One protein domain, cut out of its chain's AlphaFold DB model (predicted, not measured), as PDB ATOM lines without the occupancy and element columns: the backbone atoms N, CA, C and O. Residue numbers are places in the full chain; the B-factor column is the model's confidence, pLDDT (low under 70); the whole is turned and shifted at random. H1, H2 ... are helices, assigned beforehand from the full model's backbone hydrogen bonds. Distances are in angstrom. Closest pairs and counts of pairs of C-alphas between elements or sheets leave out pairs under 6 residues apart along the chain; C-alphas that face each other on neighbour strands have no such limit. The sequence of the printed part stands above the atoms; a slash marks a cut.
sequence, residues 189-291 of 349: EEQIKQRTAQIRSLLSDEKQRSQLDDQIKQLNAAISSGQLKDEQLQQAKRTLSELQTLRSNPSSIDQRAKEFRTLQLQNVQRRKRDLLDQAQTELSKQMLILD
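This is residues 189 to 291 of the 349 residues of an uncharacterized protein of Leptolyngbya sp. NIES-2104 (UniProt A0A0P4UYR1). Two helical arms, H1 and the much longer H4, run side by side and leave the same end of a helical hairpin made of H2 and H3, turning sharply away from it to the same side. H4 runs on well past the start of H1, and its residues 266 to 291 stick out alone as a long straight arm that makes much of the length. The printed part has 103 residues with four named helices in the order H1, H2, H3, H4 and no named strand; the class is all helix. The whole is extended, with a radius of gyration of the C-alphas of 23.0 A and spans of 76 by 34 by 15 A.

The longest helix is H4, residues 252 to 291. With its residues 253 to 261 alone it touches H1, residues 189 to 204; the closest C-alphas are those of Ile 192 and Ala 257, 6.6 A apart. These two run opposite ways at a shallow tilt of 12 degrees. H4 and H3, residues 230 to 248, only just touch, with 3 pairs of C-alphas within 8 A, and touch only at the corner by their link; the closest C-alphas are those of Leu 246 and Ser 252, 6.5 A apart. Their lines are only just about perpendicular, at 72 degrees. H3 forms a hairpin with H2, residues 206 to 224: they touch, with the C-alphas of Ile 216 and Leu 240 closest at 6.3 A, and run opposite ways at a shallow tilt of 32 degrees. H1 and H2 only just touch, with 3 pairs of C-alphas within 8 A, and touch only at the corner by their link; the closest C-alphas are those of Leu 203 and Arg 209, 6.0 A apart. Their lines are about perpendicular, at 83 degrees. H1 and H3 are only just apart, at 8.3 A between their closest C-alphas, and H2 and H4 are apart. In H1, H2, H3 and H4 every O i to N i+4 pair is within hydrogen-bond range.

H4 measures 58.3 A from C-alpha 252 at (37.277, 43.186, 18.766) to C-alpha 291 at (85.363, 75.524, 25.140). H3 measures 27.0 A, H2 26.8 A and H1 22.2 A from first to last C-alpha. H1 begins with C-alpha 189 at (54.496, 43.528, 23.442).

The two C-alphas farthest apart are those of Ser 225 and Asp 291, at 76.9 A. Without the residues that stand free, 266 to 291, the body spans 42 by 30 by 17 A. The printed part has no cut, and the links H1 to H2, H2 to H3 and H3 to H4 are tight. The mean pLDDT of the printed part is 79.4; residues 279 to 291, in H4, are under 70.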
ATOM      1  N   GLU A 189      54.972  44.541  24.390       84.06
ATOM      2  CA  GLU A 189      54.496  43.528  23.442       84.06
ATOM      3  C   GLU A 189      54.141  42.213  24.132       84.06
ATOM      4  O   GLU A 189      53.069  41.655  23.876       84.06
ATOM      5  N   GLU A 190      54.988  41.751  25.050       87.69
ATOM      6  CA  GLU A 190      54.740  40.521  25.795       87.69
ATOM      7  C   GLU A 190      53.516  40.656  26.715       87.69
ATOM      8  O   GLU A 190      52.644  39.787  26.712       87.69
ATOM      9  N   GLN A 191      53.364  41.782  27.423       77.38
ATOM     10  CA  GLN A 191      52.180  42.042  28.252       77.38
ATOM     11  C   GLN A 191      50.886  42.078  27.429       77.38
ATOM     12  O   GLN A 191      49.870  41.516  27.846       77.38
ATOM     13  N   ILE A 192      50.906  42.718  26.254       82.44
ATOM     14  CA  ILE A 192      49.745  42.766  25.356       82.44
ATOM     15  C   ILE A 192      49.417  41.365  24.845       82.44
ATOM     16  O   ILE A 192      48.246  40.976  24.853       82.44
ATOM     17  N   LYS A 193      50.425  40.587  24.439       83.75
ATOM     18  CA  LYS A 193      50.248  39.212  23.961       83.75
ATOM     19  C   LYS A 193      49.659  38.313  25.050       83.75
ATOM     20  O   LYS A 193      48.659  37.645  24.792       83.75
ATOM     21  N   GLN A 194      50.217  38.345  26.261       81.00
ATOM     22  CA  GLN A 194      49.739  37.563  27.405       81.00
ATOM     23  C   GLN A 194      48.303  37.929  27.783       81.00
ATOM     24  O   GLN A 194      47.456  37.046  27.900       81.00
ATOM     25  N   ARG A 195      47.992  39.228  27.898       74.62
ATOM     26  CA  ARG A 195      46.630  39.680  28.223       74.62
ATOM     27  C   ARG A 195      45.632  39.339  27.123       74.62
ATOM     28  O   ARG A 195      44.537  38.879  27.423       74.62
ATOM     29  N   THR A 196      46.003  39.509  25.856       82.69
ATOM     30  CA  THR A 196      45.133  39.151  24.724       82.69
ATOM     31  C   THR A 196      44.855  37.650  24.708       82.69
ATOM     32  O   THR A 196      43.707  37.242  24.551       82.69
ATOM     33  N   ALA A 197      45.878  36.819  24.934       82.44
ATOM     34  CA  ALA A 197      45.725  35.372  25.035       82.44
ATOM     35  C   ALA A 197      44.840  34.964  26.224       82.44
ATOM     36  O   ALA A 197      43.965  34.118  26.056       82.44
ATOM     37  N   GLN A 198      45.009  35.603  27.387       78.56
ATOM     38  CA  GLN A 198      44.187  35.358  28.574       78.56
ATOM     39  C   GLN A 198      42.717  35.734  28.345       78.56
ATOM     40  O   GLN A 198      41.824  34.978  28.706       78.56
ATOM     41  N   ILE A 199      42.435  36.883  27.725       76.44
ATOM     42  CA  ILE A 199      41.046  37.276  27.447       76.44
ATOM     43  C   ILE A 199      40.438  36.339  26.396       76.44
ATOM     44  O   ILE A 199      39.297  35.908  26.546       76.44
ATOM     45  N   ARG A 200      41.195  35.965  25.356       80.62
ATOM     46  CA  ARG A 200      40.722  34.996  24.357       80.62
ATOM     47  C   ARG A 200      40.423  33.631  24.975       80.62
ATOM     48  O   ARG A 200      39.404  33.045  24.621       80.62
ATOM     49  N   SER A 201      41.263  33.131  25.883       81.25
ATOM     50  CA  SER A 201      41.011  31.849  26.551       81.25
ATOM     51  C   SER A 201      39.771  31.916  27.444       81.25
ATOM     52  O   SER A 201      38.924  31.032  27.351       81.25
ATOM     53  N   LEU A 202      39.593  33.006  28.202       75.06
ATOM     54  CA  LEU A 202      38.380  33.250  28.988       75.06
ATOM     55  C   LEU A 202      37.128  33.312  28.102       75.06
ATOM     56  O   LEU A 202      36.115  32.725  28.446       75.06
ATOM     57  N   LEU A 203      37.185  33.956  26.935       76.25
ATOM     58  CA  LEU A 203      36.041  34.017  26.016       76.25
ATOM     59  C   LEU A 203      35.796  32.737  25.211       76.25
ATOM     60  O   LEU A 203      34.763  32.633  24.543       76.25
ATOM     61  N   SER A 204      36.737  31.797  25.224       79.94
ATOM     62  CA  SER A 204      36.591  30.493  24.569       79.94
ATOM     63  C   SER A 204      35.979  29.449  25.506       79.94
ATOM     64  O   SER A 204      35.417  28.470  25.027       79.94
ATOM     65  N   ASP A 205      36.056  29.663  26.823       83.94
ATOM     66  CA  ASP A 205      35.425  28.812  27.832       83.94
ATOM     67  C   ASP A 205      33.904  29.048  27.861       83.94
ATOM     68  O   ASP A 205      33.405  30.162  28.052       83.94
ATOM     69  N   GLU A 206      33.146  27.972  27.674       80.50
ATOM     70  CA  GLU A 206      31.687  27.983  27.620       80.50
ATOM     71  C   GLU A 206      31.051  28.441  28.941       80.50
ATOM     72  O   GLU A 206      30.050  29.164  28.941       80.50
ATOM     73  N   LYS A 207      31.684  28.132  30.080       84.62
ATOM     74  CA  LYS A 207      31.223  28.579  31.400       84.62
ATOM     75  C   LYS A 207      31.383  30.091  31.568       84.62
ATOM     76  O   LYS A 207      30.499  30.749  32.114       84.62
ATOM     77  N   GLN A 208      32.487  30.649  31.078       78.31
ATOM     78  CA  GLN A 208      32.753  32.092  31.090       78.31
ATOM     79  C   GLN A 208      31.834  32.840  30.113       78.31
ATOM     80  O   GLN A 208      31.312  33.902  30.449       78.31
ATOM     81  N   ARG A 209      31.552  32.264  28.933       80.19
ATOM     82  CA  ARG A 209      30.549  32.803  27.998       80.19
ATOM     83  C   ARG A 209      29.152  32.850  28.609       80.19
ATOM     84  O   ARG A 209      28.482  33.871  28.492       80.19
ATOM     85  N   SER A 210      28.736  31.790  29.303       82.25
ATOM     86  CA  SER A 210      27.464  31.783  30.035       82.25
ATOM     87  C   SER A 210      27.418  32.889  31.094       82.25
ATOM     88  O   SER A 210      26.412  33.581  31.217       82.25
ATOM     89  N   GLN A 211      28.512  33.100  31.835       84.44
ATOM     90  CA  GLN A 211      28.594  34.178  32.825       84.44
ATOM     91  C   GLN A 211      28.510  35.571  32.188       84.44
ATOM     92  O   GLN A 211      27.849  36.451  32.738       84.44
ATOM     93  N   LEU A 212      29.138  35.773  31.026       82.62
ATOM     94  CA  LEU A 212      29.032  37.015  30.255       82.62
ATOM     95  C   LEU A 212      27.581  37.272  29.812       82.62
ATOM     96  O   LEU A 212      27.081  38.390  29.930       82.62
ATOM     97  N   ASP A 213      26.886  36.231  29.353       86.06
ATOM     98  CA  ASP A 213      25.478  36.304  28.961       86.06
ATOM     99  C   ASP A 213      24.563  36.668  30.133       86.06
ATOM    100  O   ASP A 213      23.670  37.511  29.987       86.06
ATOM    101  N   ASP A 214      24.810  36.086  31.304       87.31
ATOM    102  CA  ASP A 214      24.071  36.401  32.525       87.31
ATOM    103  C   ASP A 214      24.334  37.839  32.992       87.31
ATOM    104  O   ASP A 214      23.398  38.542  33.378       87.31
ATOM    105  N   GLN A 215      25.575  38.324  32.883       83.06
ATOM    106  CA  GLN A 215      25.918  39.720  33.175       83.06
ATOM    107  C   GLN A 215      25.207  40.696  32.233       83.06
ATOM    108  O   GLN A 215      24.647  41.691  32.697       83.06
ATOM    109  N   ILE A 216      25.168  40.404  30.927       87.44
ATOM    110  CA  ILE A 216      24.441  41.218  29.941       87.44
ATOM    111  C   ILE A 216      22.945  41.261  30.282       87.44
ATOM    112  O   ILE A 216      22.345  42.337  30.259       87.44
ATOM    113  N   LYS A 217      22.339  40.120  30.640       88.81
ATOM    114  CA  LYS A 217      20.925  40.058  31.055       88.81
ATOM    115  C   LYS A 217      20.663  40.879  32.318       88.81
ATOM    116  O   LYS A 217      19.695  41.638  32.352       88.81
ATOM    117  N   GLN A 218      21.525  40.773  33.331       85.88
ATOM    118  CA  GLN A 218      21.391  41.527  34.583       85.88
ATOM    119  C   GLN A 218      21.534  43.039  34.373       85.88
ATOM    120  O   GLN A 218      20.723  43.803  34.896       85.88
ATOM    121  N   LEU A 219      22.514  43.482  33.575       83.38
ATOM    122  CA  LEU A 219      22.692  44.899  33.236       83.38
ATOM    123  C   LEU A 219      21.503  45.444  32.437       83.38
ATOM    124  O   LEU A 219      21.008  46.524  32.752       83.38
ATOM    125  N   ASN A 220      20.995  44.685  31.463       87.88
ATOM    126  CA  ASN A 220      19.786  45.058  30.729       87.88
ATOM    127  C   ASN A 220      18.570  45.194  31.650       87.88
ATOM    128  O   ASN A 220      17.810  46.153  31.510       87.88
ATOM    129  N   ALA A 221      18.399  44.282  32.610       86.25
ATOM    130  CA  ALA A 221      17.318  44.357  33.587       86.25
ATOM    131  C   ALA A 221      17.466  45.577  34.516       86.25
ATOM    132  O   ALA A 221      16.478  46.256  34.774       86.25
ATOM    133  N   ALA A 222      18.685  45.900  34.967       82.75
ATOM    134  CA  ALA A 222      18.961  47.065  35.815       82.75
ATOM    135  C   ALA A 222      18.783  48.411  35.083       82.75
ATOM    136  O   ALA A 222      18.351  49.394  35.682       82.75
ATOM    137  N   ILE A 223      19.095  48.458  33.784       86.50
ATOM    138  CA  ILE A 223      18.834  49.623  32.926       86.50
ATOM    139  C   ILE A 223      17.327  49.767  32.680       86.50
ATOM    140  O   ILE A 223      16.780  50.858  32.830       86.50
ATOM    141  N   SER A 224      16.648  48.669  32.336       87.12
ATOM    142  CA  SER A 224      15.213  48.663  32.011       87.12
ATOM    143  C   SER A 224      14.319  48.893  33.231       87.12
ATOM    144  O   SER A 224      13.210  49.393  33.088       87.12
ATOM    145  N   SER A 225      14.792  48.561  34.437       87.75
ATOM    146  CA  SER A 225      14.046  48.766  35.683       87.75
ATOM    147  C   SER A 225      13.990  50.229  36.135       87.75
ATOM    148  O   SER A 225      13.295  50.532  37.103       87.75
ATOM    149  N   GLY A 226      14.736  51.133  35.487       81.38
ATOM    150  CA  GLY A 226      14.803  52.549  35.865       81.38
ATOM    151  C   GLY A 226      15.477  52.805  37.219       81.38
ATOM    152  O   GLY A 226      15.399  53.914  37.743       81.38
ATOM    153  N   GLN A 227      16.139  51.798  37.801       79.94
ATOM    154  CA  GLN A 227      16.803  51.908  39.105       79.94
ATOM    155  C   GLN A 227      18.101  52.726  39.054       79.94
ATOM    156  O   GLN A 227      18.531  53.254  40.077       79.94
ATOM    157  N   LEU A 228      18.726  52.832  37.878       82.25
ATOM    158  CA  LEU A 228      19.966  53.577  37.662       82.25
ATOM    159  C   LEU A 228      19.653  54.998  37.179       82.25
ATOM    160  O   LEU A 228      18.890  55.171  36.228       82.25
ATOM    161  N   LYS A 229      20.270  56.008  37.800       86.81
ATOM    162  CA  LYS A 229      20.096  57.426  37.444       86.81
ATOM    163  C   LYS A 229      21.366  58.014  36.825       86.81
ATOM    164  O   LYS A 229      22.473  57.601  37.167       86.81
ATOM    165  N   ASP A 230      21.177  58.963  35.911       87.00
ATOM    166  CA  ASP A 230      22.192  59.848  35.320       87.00
ATOM    167  C   ASP A 230      23.519  59.159  34.947       87.00
ATOM    168  O   ASP A 230      23.555  58.346  34.018       87.00
ATOM    169  N   GLU A 231      24.614  59.457  35.650       80.75
ATOM    170  CA  GLU A 231      25.945  58.907  35.357       80.75
ATOM    171  C   GLU A 231      25.995  57.381  35.469       80.75
ATOM    172  O   GLU A 231      26.613  56.721  34.632       80.75
ATOM    173  N   GLN A 232      25.281  56.793  36.434       76.19
ATOM    174  CA  GLN A 232      25.218  55.338  36.582       76.19
ATOM    175  C   GLN A 232      24.489  54.694  35.401       76.19
ATOM    176  O   GLN A 232      24.884  53.624  34.938       76.19
ATOM    177  N   LEU A 233      23.458  55.363  34.874       83.31
ATOM    178  CA  LEU A 233      22.740  54.913  33.685       83.31
ATOM    179  C   LEU A 233      23.615  55.026  32.429       83.31
ATOM    180  O   LEU A 233      23.642  54.098  31.618       83.31
ATOM    181  N   GLN A 234      24.352  56.129  32.259       83.69
ATOM    182  CA  GLN A 234      25.284  56.279  31.136       83.69
ATOM    183  C   GLN A 234      26.416  55.252  31.192       83.69
ATOM    184  O   GLN A 234      26.733  54.638  30.171       83.69
ATOM    185  N   GLN A 235      27.005  55.036  32.368       77.12
ATOM    186  CA  GLN A 235      28.082  54.071  32.543       77.12
ATOM    187  C   GLN A 235      27.587  52.643  32.309       77.12
ATOM    188  O   GLN A 235      28.216  51.905  31.553       77.12
ATOM    189  N   ALA A 236      26.409  52.287  32.829       78.50
ATOM    190  CA  ALA A 236      25.780  50.995  32.569       78.50
ATOM    191  C   ALA A 236      25.478  50.774  31.077       78.50
ATOM    192  O   ALA A 236      25.753  49.694  30.558       78.50
ATOM    193  N   LYS A 237      24.980  51.792  30.356       85.00
ATOM    194  CA  LYS A 237      24.755  51.708  28.900       85.00
ATOM    195  C   LYS A 237      26.057  51.516  28.118       85.00
ATOM    196  O   LYS A 237      26.084  50.708  27.192       85.00
ATOM    197  N   ARG A 238      27.137  52.214  28.496       83.38
ATOM    198  CA  ARG A 238      28.464  52.020  27.882       83.38
ATOM    199  C   ARG A 238      28.972  50.605  28.129       83.38
ATOM    200  O   ARG A 238      29.271  49.906  27.169       83.38
ATOM    201  N   THR A 239      28.977  50.151  29.381       81.38
ATOM    202  CA  THR A 239      29.415  48.796  29.739       81.38
ATOM    203  C   THR A 239      28.580  47.723  29.037       81.38
ATOM    204  O   THR A 239      29.143  46.764  28.520       81.38
ATOM    205  N   LEU A 240      27.257  47.893  28.935       84.81
ATOM    206  CA  LEU A 240      26.395  46.978  28.184       84.81
ATOM    207  C   LEU A 240      26.808  46.900  26.708       84.81
ATOM    208  O   LEU A 240      26.978  45.800  26.186       84.81
ATOM    209  N   SER A 241      27.003  48.047  26.053       85.94
ATOM    210  CA  SER A 241      27.443  48.102  24.654       85.94
ATOM    211  C   SER A 241      28.796  47.416  24.455       85.94
ATOM    212  O   SER A 241      29.001  46.725  23.457       85.94
ATOM    213  N   GLU A 242      29.724  47.581  25.398       80.81
ATOM    214  CA  GLU A 242      31.040  46.944  25.340       80.81
ATOM    215  C   GLU A 242      30.955  45.428  25.509       80.81
ATOM    216  O   GLU A 242      31.525  44.697  24.701       80.81
ATOM    217  N   LEU A 243      30.204  44.946  26.505       83.62
ATOM    218  CA  LEU A 243      30.010  43.512  26.739       83.62
ATOM    219  C   LEU A 243      29.261  42.848  25.575       83.62
ATOM    220  O   LEU A 243      29.619  41.745  25.168       83.62
ATOM    221  N   GLN A 244      28.271  43.531  24.990       84.06
ATOM    222  CA  GLN A 244      27.582  43.067  23.783       84.06
ATOM    223  C   GLN A 244      28.538  42.964  22.592       84.06
ATOM    224  O   GLN A 244      28.509  41.957  21.891       84.06
ATOM    225  N   THR A 245      29.425  43.947  22.408       83.06
ATOM    226  CA  THR A 245      30.442  43.926  21.342       83.06
ATOM    227  C   THR A 245      31.447  42.789  21.542       83.06
ATOM    228  O   THR A 245      31.778  42.086  20.591       83.06
ATOM    229  N   LEU A 246      31.897  42.566  22.782       80.94
ATOM    230  CA  LEU A 246      32.772  41.448  23.158       80.94
ATOM    231  C   LEU A 246      32.108  40.088  22.907       80.94
ATOM    232  O   LEU A 246      32.769  39.162  22.436       80.94
ATOM    233  N   ARG A 247      30.800  39.977  23.172       82.19
ATOM    234  CA  ARG A 247      30.005  38.774  22.906       82.19
ATOM    235  C   ARG A 247      29.836  38.516  21.407       82.19
ATOM    236  O   ARG A 247      30.066  37.397  20.957       82.19
ATOM    237  N   SER A 248      29.396  39.517  20.644       82.12
ATOM    238  CA  SER A 248      29.086  39.364  19.215       82.12
ATOM    239  C   SER A 248      30.336  39.306  18.343       82.12
ATOM    240  O   SER A 248      30.313  38.711  17.269       82.12
ATOM    241  N   ASN A 249      31.425  39.929  18.789       81.12
ATOM    242  CA  ASN A 249      32.691  39.954  18.081       81.12
ATOM    243  C   ASN A 249      33.882  39.826  19.054       81.12
ATOM    244  O   ASN A 249      34.522  40.830  19.388       81.12
ATOM    245  N   PRO A 250      34.257  38.597  19.449       74.06
ATOM    246  CA  PRO A 250      35.439  38.352  20.280       74.06
ATOM    247  C   PRO A 250      36.747  38.860  19.650       74.06
ATOM    248  O   PRO A 250      37.698  39.171  20.363       74.06
ATOM    249  N   SER A 251      36.801  39.005  18.318       78.00
ATOM    250  CA  SER A 251      37.973  39.556  17.620       78.00
ATOM    251  C   SER A 251      38.153  41.070  17.818       78.00
ATOM    252  O   SER A 251      39.233  41.600  17.562       78.00
ATOM    253  N   SER A 252      37.156  41.771  18.375       80.62
ATOM    254  CA  SER A 252      37.277  43.186  18.766       80.62
ATOM    255  C   SER A 252      38.365  43.436  19.824       80.62
ATOM    256  O   SER A 252      38.909  44.540  19.899       80.62
ATOM    257  N   ILE A 253      38.751  42.408  20.592       79.00
ATOM    258  CA  ILE A 253      39.882  42.472  21.531       79.00
ATOM    259  C   ILE A 253      41.187  42.741  20.795       79.00
ATOM    260  O   ILE A 253      42.005  43.517  21.276       79.00
ATOM    261  N   ASP A 254      41.370  42.152  19.615       79.19
ATOM    262  CA  ASP A 254      42.597  42.324  18.841       79.19
ATOM    263  C   ASP A 254      42.722  43.742  18.303       79.19
ATOM    264  O   ASP A 254      43.816  44.301  18.254       79.19
ATOM    265  N   GLN A 255      41.592  44.341  17.927       81.38
ATOM    266  CA  GLN A 255      41.547  45.730  17.499       81.38
ATOM    267  C   GLN A 255      41.867  46.679  18.661       81.38
ATOM    268  O   GLN A 255      42.758  47.517  18.528       81.38
ATOM    269  N   ARG A 256      41.249  46.482  19.834       79.50
ATOM    270  CA  ARG A 256      41.562  47.266  21.045       79.50
ATOM    271  C   ARG A 256      43.013  47.080  21.499       79.50
ATOM    272  O   ARG A 256      43.665  48.045  21.886       79.50
ATOM    273  N   ALA A 257      43.540  45.858  21.426       79.25
ATOM    274  CA  ALA A 257      44.931  45.558  21.750       79.25
ATOM    275  C   ALA A 257      45.900  46.261  20.787       79.25
ATOM    276  O   ALA A 257      46.921  46.788  21.230       79.25
ATOM    277  N   LYS A 258      45.572  46.324  19.488       83.12
ATOM    278  CA  LYS A 258      46.333  47.098  18.494       83.12
ATOM    279  C   LYS A 258      46.304  48.596  18.795       83.12
ATOM    280  O   LYS A 258      47.363  49.210  18.814       83.12
ATOM    281  N   GLU A 259      45.137  49.168  19.074       81.81
ATOM    282  CA  GLU A 259      45.001  50.592  19.415       81.81
ATOM    283  C   GLU A 259      45.776  50.947  20.694       81.81
ATOM    284  O   GLU A 259      46.548  51.909  20.714       81.81
ATOM    285  N   PHE A 260      45.653  50.118  21.737       79.31
ATOM    286  CA  PHE A 260      46.419  50.267  22.974       79.31
ATOM    287  C   PHE A 260      47.927  50.151  22.727       79.31
ATOM    288  O   PHE A 260      48.689  50.983  23.223       79.31
ATOM    289  N   ARG A 261      48.363  49.170  21.919       82.81
ATOM    290  CA  ARG A 261      49.766  49.024  21.502       82.81
ATOM    291  C   ARG A 261      50.265  50.300  20.842       82.81
ATOM    292  O   ARG A 261      51.313  50.799  21.230       82.81
ATOM    293  N   THR A 262      49.526  50.835  19.872       84.88
ATOM    294  CA  THR A 262      49.913  52.057  19.159       84.88
ATOM    295  C   THR A 262      50.081  53.233  20.117       84.88
ATOM    296  O   THR A 262      51.101  53.914  20.054       84.88
ATOM    297  N   LEU A 263      49.133  53.447  21.034       83.62
ATOM    298  CA  LEU A 263      49.195  54.556  21.988       83.62
ATOM    299  C   LEU A 263      50.358  54.409  22.983       83.62
ATOM    300  O   LEU A 263      51.084  55.369  23.237       83.62
ATOM    301  N   GLN A 264      50.581  53.207  23.517       80.69
ATOM    302  CA  GLN A 264      51.681  52.968  24.453       80.69
ATOM    303  C   GLN A 264      53.053  53.020  23.769       80.69
ATOM    304  O   GLN A 264      53.976  53.620  24.318       80.69
ATOM    305  N   LEU A 265      53.190  52.488  22.549       84.75
ATOM    306  CA  LEU A 265      54.421  52.624  21.763       84.75
ATOM    307  C   LEU A 265      54.738  54.092  21.470       84.75
ATOM    308  O   LEU A 265      55.887  54.504  21.607       84.75
ATOM    309  N   GLN A 266      53.732  54.906  21.133       82.88
ATOM    310  CA  GLN A 266      53.926  56.347  20.959       82.88
ATOM    311  C   GLN A 266      54.444  57.016  22.238       82.88
ATOM    312  O   GLN A 266      55.325  57.872  22.157       82.88
ATOM    313  N   ASN A 267      53.949  56.617  23.414       81.25
ATOM    314  CA  ASN A 267      54.434  57.139  24.693       81.25
ATOM    315  C   ASN A 267      55.888  56.733  24.973       81.25
ATOM    316  O   ASN A 267      56.683  57.578  25.386       81.25
ATOM    317  N   VAL A 268      56.260  55.473  24.712       80.94
ATOM    318  CA  VAL A 268      57.649  54.998  24.862       80.94
ATOM    319  C   VAL A 268      58.583  55.758  23.917       80.94
ATOM    320  O   VAL A 268      59.614  56.269  24.348       80.94
ATOM    321  N   GLN A 269      58.187  55.923  22.652       82.81
ATOM    322  CA  GLN A 269      58.962  56.671  21.660       82.81
ATOM    323  C   GLN A 269      59.100  58.155  22.010       82.81
ATOM    324  O   GLN A 269      60.174  58.726  21.811       82.81
ATOM    325  N   ARG A 270      58.040  58.784  22.540       83.69
ATOM    326  CA  ARG A 270      58.100  60.170  23.021       83.69
ATOM    327  C   ARG A 270      59.098  60.290  24.170       83.69
ATOM    328  O   ARG A 270      60.038  61.061  24.061       83.69
ATOM    329  N   ARG A 271      58.980  59.432  25.188       80.56
ATOM    330  CA  ARG A 271      59.897  59.424  26.335       80.56
ATOM    331  C   ARG A 271      61.352  59.189  25.921       80.56
ATOM    332  O   ARG A 271      62.241  59.849  26.450       80.56
ATOM    333  N   LYS A 272      61.605  58.280  24.971       83.50
ATOM    334  CA  LYS A 272      62.945  58.072  24.397       83.50
ATOM    335  C   LYS A 272      63.492  59.373  23.809       83.50
ATOM    336  O   LYS A 272      64.641  59.715  24.073       83.50
ATOM    337  N   ARG A 273      62.689  60.077  23.006       78.94
ATOM    338  CA  ARG A 273      63.095  61.342  22.383       78.94
ATOM    339  C   ARG A 273      63.396  62.408  23.433       78.94
ATOM    340  O   ARG A 273      64.472  62.985  23.376       78.94
ATOM    341  N   ASP A 274      62.519  62.583  24.420       76.81
ATOM    342  CA  ASP A 274      62.696  63.583  25.479       76.81
ATOM    343  C   ASP A 274      64.000  63.356  26.262       76.81
ATOM    344  O   ASP A 274      64.744  64.295  26.534       76.81
ATOM    345  N   LEU A 275      64.316  62.095  26.585       76.12
ATOM    346  CA  LEU A 275      65.562  61.737  27.267       76.12
ATOM    347  C   LEU A 275      66.801  61.971  26.389       76.12
ATOM    348  O   LEU A 275      67.835  62.405  26.898       76.12
ATOM    349  N   LEU A 276      66.716  61.700  25.083       77.00
ATOM    350  CA  LEU A 276      67.806  61.988  24.144       77.00
ATOM    351  C   LEU A 276      68.037  63.494  23.989       77.00
ATOM    352  O   LEU A 276      69.190  63.925  23.990       77.00
ATOM    353  N   ASP A 277      66.967  64.288  23.918       73.31
ATOM    354  CA  ASP A 277      67.048  65.749  23.856       73.31
ATOM    355  C   ASP A 277      67.662  66.325  25.142       73.31
ATOM    356  O   ASP A 277      68.538  67.187  25.082       73.31
ATOM    357  N   GLN A 278      67.284  65.804  26.313       70.75
ATOM    358  CA  GLN A 278      67.911  66.183  27.585       70.75
ATOM    359  C   GLN A 278      69.406  65.850  27.607       70.75
ATOM    360  O   GLN A 278      70.223  66.705  27.949       70.75
ATOM    361  N   ALA A 279      69.784  64.635  27.197       68.38
ATOM    362  CA  ALA A 279      71.185  64.228  27.143       68.38
ATOM    363  C   ALA A 279      72.001  65.102  26.174       68.38
ATOM    364  O   ALA A 279      73.147  65.443  26.466       68.38
ATOM    365  N   GLN A 280      71.415  65.488  25.035       68.62
ATOM    366  CA  GLN A 280      72.060  66.373  24.065       68.62
ATOM    367  C   GLN A 280      72.231  67.787  24.627       68.62
ATOM    368  O   GLN A 280      73.288  68.393  24.448       68.62
ATOM    369  N   THR A 281      71.235  68.286  25.357       65.25
ATOM    370  CA  THR A 281      71.311  69.593  26.012       65.25
ATOM    371  C   THR A 281      72.451  69.612  27.032       65.25
ATOM    372  O   THR A 281      73.253  70.546  27.042       65.25
ATOM    373  N   GLU A 282      72.561  68.571  27.860       64.44
ATOM    374  CA  GLU A 282      73.641  68.444  28.845       64.44
ATOM    375  C   GLU A 282      75.019  68.323  28.190       64.44
ATOM    376  O   GLU A 282      75.960  68.985  28.631       64.44
ATOM    377  N   LEU A 283      75.136  67.568  27.091       67.81
ATOM    378  CA  LEU A 283      76.367  67.528  26.300       67.81
ATOM    379  C   LEU A 283      76.759  68.932  25.825       67.81
ATOM    380  O   LEU A 283      77.892  69.362  26.047       67.81
ATOM    381  N   SER A 284      75.839  69.659  25.183       60.78
ATOM    382  CA  SER A 284      76.118  71.002  24.672       60.78
ATOM    383  C   SER A 284      76.538  71.952  25.796       60.78
ATOM    384  O   SER A 284      77.500  72.694  25.619       60.78
ATOM    385  N   LYS A 285      75.893  71.897  26.972       59.91
ATOM    386  CA  LYS A 285      76.312  72.676  28.152       59.91
ATOM    387  C   LYS A 285      77.744  72.346  28.571       59.91
ATOM    388  O   LYS A 285      78.560  73.251  28.709       59.91
ATOM    389  N   GLN A 286      78.063  71.064  28.749       60.09
ATOM    390  CA  GLN A 286      79.392  70.632  29.193       60.09
ATOM    391  C   GLN A 286      80.479  71.022  28.187       60.09
ATOM    392  O   GLN A 286      81.525  71.537  28.572       60.09
ATOM    393  N   MET A 287      80.207  70.867  26.890       62.34
ATOM    394  CA  MET A 287      81.129  71.268  25.827       62.34
ATOM    395  C   MET A 287      81.348  72.781  25.783       62.34
ATOM    396  O   MET A 287      82.480  73.220  25.600       62.34
ATOM    397  N   LEU A 288      80.298  73.579  25.996       59.72
ATOM    398  CA  LEU A 288      80.403  75.036  26.071       59.72
ATOM    399  C   LEU A 288      81.169  75.504  27.310       59.72
ATOM    400  O   LEU A 288      81.882  76.498  27.222       59.72
ATOM    401  N   ILE A 289      81.053  74.804  28.439       60.78
ATOM    402  CA  ILE A 289      81.858  75.077  29.636       60.78
ATOM    403  C   ILE A 289      83.336  74.775  29.359       60.78
ATOM    404  O   ILE A 289      84.202  75.551  29.746       60.78
ATOM    405  N   LEU A 290      83.631  73.679  28.651       59.12
ATOM    406  CA  LEU A 290      85.002  73.307  28.293       59.12
ATOM    407  C   LEU A 290      85.609  74.219  27.212       59.12
ATOM    408  O   LEU A 290      86.803  74.486  27.235       59.12
ATOM    409  N   ASP A 291      84.831  74.700  26.239       60.12
ATOM    410  CA  ASP A 291      85.363  75.524  25.140       60.12
ATOM    411  C   ASP A 291      85.649  76.981  25.529       60.12
ATOM    412  O   ASP A 291      86.290  77.718  24.775       60.12
TER     413      ASP A 291